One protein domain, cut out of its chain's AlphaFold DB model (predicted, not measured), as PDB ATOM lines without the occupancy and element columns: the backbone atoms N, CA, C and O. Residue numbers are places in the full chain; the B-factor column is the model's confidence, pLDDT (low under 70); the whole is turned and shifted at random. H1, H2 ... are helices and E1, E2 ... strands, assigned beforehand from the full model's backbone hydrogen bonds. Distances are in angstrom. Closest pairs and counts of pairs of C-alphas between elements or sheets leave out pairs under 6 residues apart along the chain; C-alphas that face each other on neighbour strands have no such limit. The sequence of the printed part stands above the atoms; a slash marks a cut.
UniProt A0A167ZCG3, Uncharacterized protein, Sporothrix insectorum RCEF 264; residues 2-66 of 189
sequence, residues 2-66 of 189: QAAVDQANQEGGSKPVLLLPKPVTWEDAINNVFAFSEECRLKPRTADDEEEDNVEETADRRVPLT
ATOM      1  N   GLN A   2      65.639  14.269  50.741       90.94
ATOM      2  CA  GLN A   2      65.079  13.038  51.347       90.94
ATOM      3  C   GLN A   2      66.122  11.941  51.584       90.94
ATOM      4  O   GLN A   2      66.307  11.522  52.717       90.94
ATOM      5  N   ALA A   3      66.891  11.583  50.552       90.50
ATOM      6  CA  ALA A   3      67.942  10.572  50.673       90.50
ATOM      7  C   ALA A   3      68.974  10.876  51.778       90.50
ATOM      8  O   ALA A   3      69.430   9.959  52.448       90.50
ATOM      9  N   ALA A   4      69.308  12.153  52.004       90.19
ATOM     10  CA  ALA A   4      70.260  12.546  53.043       90.19
ATOM     11  C   ALA A   4      69.678  12.361  54.456       90.19
ATOM     12  O   ALA A   4      70.388  11.924  55.358       90.19
ATOM     13  N   VAL A   5      68.385  12.658  54.640       90.88
ATOM     14  CA  VAL A   5      67.678  12.427  55.911       90.88
ATOM     15  C   VAL A   5      67.501  10.928  56.161       90.88
ATOM     16  O   VAL A   5      67.778  10.458  57.261       90.88
ATOM     17  N   ASP A   6      67.127  10.160  55.137       91.62
ATOM     18  CA  ASP A   6      66.980   8.703  55.243       91.62
ATOM     19  C   ASP A   6      68.311   8.029  55.602       91.62
ATOM     20  O   ASP A   6      68.352   7.180  56.490       91.62
ATOM     21  N   GLN A   7      69.409   8.441  54.963       89.75
ATOM     22  CA  GLN A   7      70.756   7.953  55.265       89.75
ATOM     23  C   GLN A   7      71.175   8.306  56.699       89.75
ATOM     24  O   GLN A   7      71.645   7.436  57.428       89.75
ATOM     25  N   ALA A   8      70.951   9.546  57.144       88.75
ATOM     26  CA  ALA A   8      71.244   9.947  58.521       88.75
ATOM     27  C   ALA A   8      70.444   9.126  59.552       88.75
ATOM     28  O   ALA A   8      70.982   8.726  60.587       88.75
ATOM     29  N   ASN A   9      69.177   8.825  59.251       88.94
ATOM     30  CA  ASN A   9      68.331   7.973  60.086       88.94
ATOM     31  C   ASN A   9      68.833   6.516  60.115       88.94
ATOM     32  O   ASN A   9      68.838   5.892  61.175       88.94
ATOM     33  N   GLN A  10      69.310   5.981  58.986       88.19
ATOM     34  CA  GLN A  10      69.929   4.647  58.910       88.19
ATOM     35  C   GLN A  10      71.249   4.559  59.692       88.19
ATOM     36  O   GLN A  10      71.544   3.524  60.284       88.19
ATOM     37  N   GLU A  11      72.013   5.651  59.764       85.94
ATOM     38  CA  GLU A  11      73.229   5.798  60.582       85.94
ATOM     39  C   GLU A  11      72.925   6.018  62.087       85.94
ATOM     40  O   GLU A  11      73.779   6.488  62.849       85.94
ATOM     41  N   GLY A  12      71.696   5.719  62.526       78.44
ATOM     42  CA  GLY A  12      71.254   5.830  63.918       78.44
ATOM     43  C   GLY A  12      71.112   7.269  64.414       78.44
ATOM     44  O   GLY A  12      71.122   7.494  65.622       78.44
ATOM     45  N   GLY A  13      71.034   8.250  63.509       75.94
ATOM     46  CA  GLY A  13      70.951   9.669  63.859       75.94
ATOM     47  C   GLY A  13      72.260  10.264  64.387       75.94
ATOM     48  O   GLY A  13      72.249  11.374  64.906       75.94
ATOM     49  N   SER A  14      73.387   9.557  64.250       78.25
ATOM     50  CA  SER A  14      74.698  10.026  64.729       78.25
ATOM     51  C   SER A  14      75.215  11.263  63.984       78.25
ATOM     52  O   SER A  14      75.977  12.049  64.546       78.25
ATOM     53  N   LYS A  15      74.791  11.450  62.727       83.44
ATOM     54  CA  LYS A  15      75.158  12.580  61.859       83.44
ATOM     55  C   LYS A  15      73.921  13.139  61.140       83.44
ATOM     56  O   LYS A  15      73.744  12.878  59.943       83.44
ATOM     57  N   PRO A  16      73.029  13.843  61.861       89.38
ATOM     58  CA  PRO A  16      71.798  14.380  61.292       89.38
ATOM     59  C   PRO A  16      72.085  15.542  60.334       89.38
ATOM     60  O   PRO A  16      73.150  16.156  60.369       89.38
ATOM     61  N   VAL A  17      71.104  15.881  59.496       91.69
ATOM     62  CA  VAL A  17      71.123  17.150  58.758       91.69
ATOM     63  C   VAL A  17      70.847  18.276  59.755       91.69
ATOM     64  O   VAL A  17      69.789  18.292  60.381       91.69
ATOM     65  N   LEU A  18      71.795  19.199  59.915       91.88
ATOM     66  CA  LEU A  18      71.721  20.306  60.870       91.88
ATOM     67  C   LEU A  18      71.392  21.619  60.154       91.88
ATOM     68  O   LEU A  18      72.193  22.112  59.356       91.88
ATOM     69  N   LEU A  19      70.229  22.194  60.457       92.38
ATOM     70  CA  LEU A  19      69.713  23.402  59.811       92.38
ATOM     71  C   LEU A  19      69.726  24.600  60.758       92.38
ATOM     72  O   LEU A  19      69.503  24.456  61.956       92.38
ATOM     73  N   LEU A  20      69.918  25.794  60.207       92.19
ATOM     74  CA  LEU A  20      69.665  27.055  60.897       92.19
ATOM     75  C   LEU A  20      68.142  27.223  61.051       92.19
ATOM     76  O   LEU A  20      67.444  27.225  60.031       92.19
ATOM     77  N   PRO A  21      67.604  27.349  62.281       90.69
ATOM     78  CA  PRO A  21      66.159  27.329  62.531       90.69
ATOM     79  C   PRO A  21      65.442  28.624  62.127       90.69
ATOM     80  O   PRO A  21      64.225  28.625  61.955       90.69
ATOM     81  N   LYS A  22      66.170  29.739  61.998       89.75
ATOM     82  CA  LYS A  22      65.617  31.057  61.649       89.75
ATOM     83  C   LYS A  22      66.416  31.705  60.515       89.75
ATOM     84  O   LYS A  22      67.025  32.748  60.727       89.75
ATOM     85  N   PRO A  23      66.444  31.101  59.316       91.38
ATOM     86  CA  PRO A  23      67.254  31.624  58.231       91.38
ATOM     87  C   PRO A  23      66.591  32.878  57.638       91.38
ATOM     88  O   PRO A  23      65.385  32.890  57.371       91.38
ATOM     89  N   VAL A  24      67.368  33.945  57.437       91.00
ATOM     90  CA  VAL A  24      66.869  35.254  56.963       91.00
ATOM     91  C   VAL A  24      67.632  35.737  55.733       91.00
ATOM     92  O   VAL A  24      67.099  36.486  54.908       91.00
ATOM     93  N   THR A  25      68.897  35.357  55.607       93.69
ATOM     94  CA  THR A  25      69.780  35.800  54.531       93.69
ATOM     95  C   THR A  25      69.897  34.760  53.421       93.69
ATOM     96  O   THR A  25      69.428  33.625  53.532       93.69
ATOM     97  N   TRP A  26      70.501  35.177  52.308       95.06
ATOM     98  CA  TRP A  26      70.840  34.251  51.232       95.06
ATOM     99  C   TRP A  26      71.939  33.287  51.675       95.06
ATOM    100  O   TRP A  26      71.865  32.102  51.352       95.06
ATOM    101  N   GLU A  27      72.906  33.771  52.462       94.81
ATOM    102  CA  GLU A  27      73.934  32.929  53.067       94.81
ATOM    103  C   GLU A  27      73.309  31.846  53.962       94.81
ATOM    104  O   GLU A  27      73.651  30.673  53.816       94.81
ATOM    105  N   ASP A  28      72.329  32.193  54.804       94.00
ATOM    106  CA  ASP A  28      71.630  31.218  55.658       94.00
ATOM    107  C   ASP A  28      70.901  30.162  54.822       94.00
ATOM    108  O   ASP A  28      70.972  28.964  55.104       94.00
ATOM    109  N   ALA A  29      70.202  30.602  53.770       95.69
ATOM    110  CA  ALA A  29      69.483  29.718  52.861       95.69
ATOM    111  C   ALA A  29      70.435  28.721  52.186       95.69
ATOM    112  O   ALA A  29      70.137  27.530  52.095       95.69
ATOM    113  N   ILE A  30      71.600  29.195  51.750       96.12
ATOM    114  CA  ILE A  30      72.639  28.357  51.155       96.12
ATOM    115  C   ILE A  30      73.233  27.386  52.164       96.12
ATOM    116  O   ILE A  30      73.386  26.208  51.842       96.12
ATOM    117  N   ASN A  31      73.530  27.847  53.375       93.94
ATOM    118  CA  ASN A  31      74.049  26.997  54.439       93.94
ATOM    119  C   ASN A  31      73.088  25.842  54.735       93.94
ATOM    120  O   ASN A  31      73.524  24.697  54.873       93.94
ATOM    121  N   ASN A  32      71.782  26.110  54.743       95.44
ATOM    122  CA  ASN A  32      70.775  25.070  54.907       95.44
ATOM    123  C   ASN A  32      70.673  24.134  53.694       95.44
ATOM    124  O   ASN A  32      70.546  22.926  53.877       95.44
ATOM    125  N   VAL A  33      70.770  24.641  52.458       95.81
ATOM    126  CA  VAL A  33      70.812  23.785  51.254       95.81
ATOM    127  C   VAL A  33      72.022  22.850  51.294       95.81
ATOM    128  O   VAL A  33      71.883  21.648  51.050       95.81
ATOM    129  N   PHE A  34      73.200  23.374  51.634       94.38
ATOM    130  CA  PHE A  34      74.430  22.590  51.707       94.38
ATOM    131  C   PHE A  34      74.444  21.593  52.862       94.38
ATOM    132  O   PHE A  34      75.077  20.549  52.722       94.38
ATOM    133  N   ALA A  35      73.701  21.830  53.944       93.44
ATOM    134  CA  ALA A  35      73.572  20.875  55.046       93.44
ATOM    135  C   ALA A  35      73.023  19.500  54.605       93.44
ATOM    136  O   ALA A  35      73.277  18.496  55.267       93.44
ATOM    137  N   PHE A  36      72.310  19.428  53.474       94.00
ATOM    138  CA  PHE A  36      71.850  18.163  52.886       94.00
ATOM    139  C   PHE A  36      72.907  17.438  52.038       94.00
ATOM    140  O   PHE A  36      72.642  16.327  51.577       94.00
ATOM    141  N   SER A  37      74.058  18.056  51.770       92.81
ATOM    142  CA  SER A  37      75.162  17.397  51.068       92.81
ATOM    143  C   SER A  37      75.903  16.446  52.007       92.81
ATOM    144  O   SER A  37      76.056  16.724  53.198       92.81
ATOM    145  N   GLU A  38      76.391  15.325  51.474       89.81
ATOM    146  CA  GLU A  38      77.218  14.398  52.254       89.81
ATOM    147  C   GLU A  38      78.507  15.070  52.735       89.81
ATOM    148  O   GLU A  38      78.907  14.868  53.877       89.81
ATOM    149  N   GLU A  39      79.114  15.921  51.903       88.31
ATOM    150  CA  GLU A  39      80.344  16.646  52.235       88.31
ATOM    151  C   GLU A  39      80.179  17.505  53.491       88.31
ATOM    152  O   GLU A  39      81.008  17.426  54.397       88.31
ATOM    153  N   CYS A  40      79.098  18.286  53.587       86.81
ATOM    154  CA  CYS A  40      78.846  19.118  54.763       86.81
ATOM    155  C   CYS A  40      78.348  18.303  55.960       86.81
ATOM    156  O   CYS A  40      78.764  18.577  57.082       86.81
ATOM    157  N   ARG A  41      77.492  17.297  55.744       86.69
ATOM    158  CA  ARG A  41      76.938  16.464  56.825       86.69
ATOM    159  C   ARG A  41      78.002  15.596  57.504       86.69
ATOM    160  O   ARG A  41      77.923  15.350  58.703       86.69
ATOM    161  N   LEU A  42      78.974  15.095  56.740       84.50
ATOM    162  CA  LEU A  42      80.013  14.188  57.239       84.50
ATOM    163  C   LEU A  42      81.280  14.909  57.706       84.50
ATOM    164  O   LEU A  42      82.146  14.251  58.295       84.50
ATOM    165  N   LYS A  43      81.396  16.218  57.451       80.19
ATOM    166  CA  LYS A  43      82.551  17.018  57.859       80.19
ATOM    167  C   LYS A  43      82.733  16.924  59.382       80.19
ATOM    168  O   LYS A  43      81.767  17.128  60.117       80.19
ATOM    169  N   PRO A  44      83.947  16.609  59.875       69.06
ATOM    170  CA  PRO A  44      84.241  16.695  61.299       69.06
ATOM    171  C   PRO A  44      83.965  18.116  61.782       69.06
ATOM    172  O   PRO A  44      84.426  19.070  61.150       69.06
ATOM    173  N   ARG A  45      83.217  18.243  62.878       68.12
ATOM    174  CA  ARG A  45      82.981  19.537  63.517       68.12
ATOM    175  C   ARG A  45      84.307  20.043  64.073       68.12
ATOM    176  O   ARG A  45      85.063  19.264  64.660       68.12
ATOM    177  N   THR A  46      84.639  21.299  63.811       65.38
ATOM    178  CA  THR A  46      85.801  21.941  64.434       65.38
ATOM    179  C   THR A  46      85.449  22.384  65.855       65.38
ATOM    180  O   THR A  46      84.279  22.446  66.216       65.38
ATOM    181  N   ALA A  47      86.458  22.710  66.669       58.28
ATOM    182  CA  ALA A  47      86.226  23.294  67.993       58.28
ATOM    183  C   ALA A  47      85.395  24.592  67.907       58.28
ATOM    184  O   ALA A  47      84.547  24.832  68.758       58.28
ATOM    185  N   ASP A  48      85.567  25.364  66.828       58.09
ATOM    186  CA  ASP A  48      84.773  26.566  66.551       58.09
ATOM    187  C   ASP A  48      83.283  26.232  66.304       58.09
ATOM    188  O   ASP A  48      82.402  26.923  66.809       58.09
ATOM    189  N   ASP A  49      82.986  25.124  65.603       61.59
ATOM    190  CA  ASP A  49      81.610  24.647  65.372       61.59
ATOM    191  C   ASP A  49      80.941  24.138  66.669       61.59
ATOM    192  O   ASP A  49      79.712  24.080  66.762       61.59
ATOM    193  N   GLU A  50      81.740  23.693  67.646       59.06
ATOM    194  CA  GLU A  50      81.274  23.252  68.964       59.06
ATOM    195  C   GLU A  50      81.068  24.438  69.917       59.06
ATOM    196  O   GLU A  50      80.123  24.423  70.705       59.06
ATOM    197  N   GLU A  51      81.898  25.479  69.840       55.56
ATOM    198  CA  GLU A  51      81.704  26.725  70.591       55.56
ATOM    199  C   GLU A  51      80.449  27.482  70.126       55.56
ATOM    200  O   GLU A  51      79.690  27.944  70.979       55.56
ATOM    201  N   GLU A  52      80.156  27.528  68.818       56.69
ATOM    202  CA  GLU A  52      78.907  28.108  68.284       56.69
ATOM    203  C   GLU A  52      77.643  27.374  68.782       56.69
ATOM    204  O   GLU A  52      76.629  28.009  69.073       56.69
ATOM    205  N   ASP A  53      77.698  26.046  68.948       54.41
ATOM    206  CA  ASP A  53      76.576  25.229  69.444       54.41
ATOM    207  C   ASP A  53      76.386  25.306  70.977       54.41
ATOM    208  O   ASP A  53      75.287  25.022  71.483       54.41
ATOM    209  N   ASN A  54      77.446  25.659  71.719       52.50
ATOM    210  CA  ASN A  54      77.474  25.753  73.186       52.50
ATOM    211  C   ASN A  54      77.087  27.138  73.729       52.50
ATOM    212  O   ASN A  54      77.014  27.312  74.948       52.50
ATOM    213  N   VAL A  55      76.794  28.114  72.865       54.88
ATOM    214  CA  VAL A  55      76.184  29.374  73.301       54.88
ATOM    215  C   VAL A  55      74.722  29.103  73.683       54.88
ATOM    216  O   VAL A  55      73.834  29.030  72.832       54.88
ATOM    217  N   GLU A  56      74.468  28.898  74.979       47.53
ATOM    218  CA  GLU A  56      73.114  28.857  75.540       47.53
ATOM    219  C   GLU A  56      72.359  30.137  75.124       47.53
ATOM    220  O   GLU A  56      72.808  31.247  75.396       47.53
ATOM    221  N   GLU A  57      71.217  29.971  74.443       47.50
ATOM    222  CA  GLU A  57      70.257  31.026  74.057       47.50
ATOM    223  C   GLU A  57      70.554  31.938  72.842       47.50
ATOM    224  O   GLU A  57      69.964  33.017  72.736       47.50
ATOM    225  N   THR A  58      71.332  31.527  71.834       48.56
ATOM    226  CA  THR A  58      71.340  32.257  70.541       48.56
ATOM    227  C   THR A  58      70.420  31.633  69.487       48.56
ATOM    228  O   THR A  58      70.188  30.426  69.429       48.56
ATOM    229  N   ALA A  59      69.872  32.486  68.615       51.34
ATOM    230  CA  ALA A  59      69.023  32.111  67.478       51.34
ATOM    231  C   ALA A  59      69.748  31.282  66.391       51.34
ATOM    232  O   ALA A  59      69.096  30.863  65.432       51.34
ATOM    233  N   ASP A  60      71.049  31.037  66.571       57.38
ATOM    234  CA  ASP A  60      71.958  30.418  65.604       57.38
ATOM    235  C   ASP A  60      72.279  28.949  65.907       57.38
ATOM    236  O   ASP A  60      72.908  28.281  65.085       57.38
ATOM    237  N   ARG A  61      71.800  28.394  67.032       77.38
ATOM    238  CA  ARG A  61      71.989  26.967  67.314       77.38
ATOM    239  C   ARG A  61      71.299  26.125  66.244       77.38
ATOM    240  O   ARG A  61      70.075  26.178  66.077       77.38
ATOM    241  N   ARG A  62      72.083  25.306  65.540       86.50
ATOM    242  CA  ARG A  62      71.556  24.432  64.491       86.50
ATOM    243  C   ARG A  62      70.664  23.348  65.088       86.50
ATOM    244  O   ARG A  62      70.950  22.784  66.144       86.50
ATOM    245  N   VAL A  63      69.583  23.028  64.384       88.88
ATOM    246  CA  VAL A  63      68.604  22.020  64.794       88.88
ATOM    247  C   VAL A  63      68.664  20.796  63.880       88.88
ATOM    248  O   VAL A  63      68.789  20.948  62.661       88.88
ATOM    249  N   PRO A  64      68.578  19.573  64.432       90.75
ATOM    250  CA  PRO A  64      68.540  18.364  63.625       90.75
ATOM    251  C   PRO A  64      67.197  18.238  62.905       90.75
ATOM    252  O   PRO A  64      66.133  18.320  63.517       90.75
ATOM    253  N   LEU A  65      67.247  17.979  61.600       91.50
ATOM    254  CA  LEU A  65      66.082  17.613  60.809       91.50
ATOM    255  C   LEU A  65      65.876  16.094  60.869       91.50
ATOM    256  O   LEU A  65      66.675  15.330  60.330       91.50
ATOM    257  N   THR A  66      64.787  15.662  61.501       83.75
ATOM    258  CA  THR A  66      64.474  14.236  61.714       83.75
ATOM    259  C   THR A  66      63.561  13.646  60.641       83.75
ATOM    260  O   THR A  66      63.559  12.437  60.413       83.75
TER     261      THR A  66
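Overview. This is residues 2 to 66 of the 189 residues of an uncharacterized protein of Sporothrix insectorum RCEF 264 (UniProt A0A167ZCG3). Two short strands, E1 and E2, make a small ribbon in the middle, with the helices H1, H2 and H3 set about E1 and no helix touching another. H4 lies away from these three helices, and residues 45 to 51 stick out. The printed part has 65 residues, with four named helices and two named strands in the order H1 E1 H2 H3 H4 E2. The sheet, E1 - E2, is antiparallel and the class is mostly helix. The whole is compact, with a radius of gyration of the C-alphas of 11.9 A and spans of 30 by 25 by 19 A.

Along the chain. Find C-alpha 2 at (65.079, 13.038, 51.347); from there H1 runs 12.3 A to residue 10. Next come E1, residues 17 to 19, 6.5 A, and H2, residues 26 to 34, 12.2 A. H3 holds residues 38 to 42, 5.7 A, and H4 residues 47 to 53, 9.9 A. E2, residues 63 to 65, 6.5 A, ends at C-alpha 65 at (66.082, 17.613, 60.809).

Arrangement. Look first at H1: its closest C-alpha to E1 is Val 5, 6.5 A from that of Val 17. H1 and H3 are close but not clearly touching, the closest C-alphas being Ala 4 and Glu 38, 7.2 A apart. E1 and E2 are antiparallel at 132 degrees; N 19 and O 63, 2.9 A apart, are within hydrogen-bond range. The closest C-alphas of E1 and H2 are Leu 19 and Asn 32, 5.3 A apart. H4 is apart from H1, H2, H3 and E1. Every O i to N i+4 pair is within hydrogen-bond range in H1, H2 and H3; in H4, 2 of 3 are.

Size, cuts and confidence. The C-alphas farthest apart, Gln 10 and Thr 25, are 31.5 A apart. The printed part has no cut and no long link. Residues 44 to 60 have pLDDT under 70.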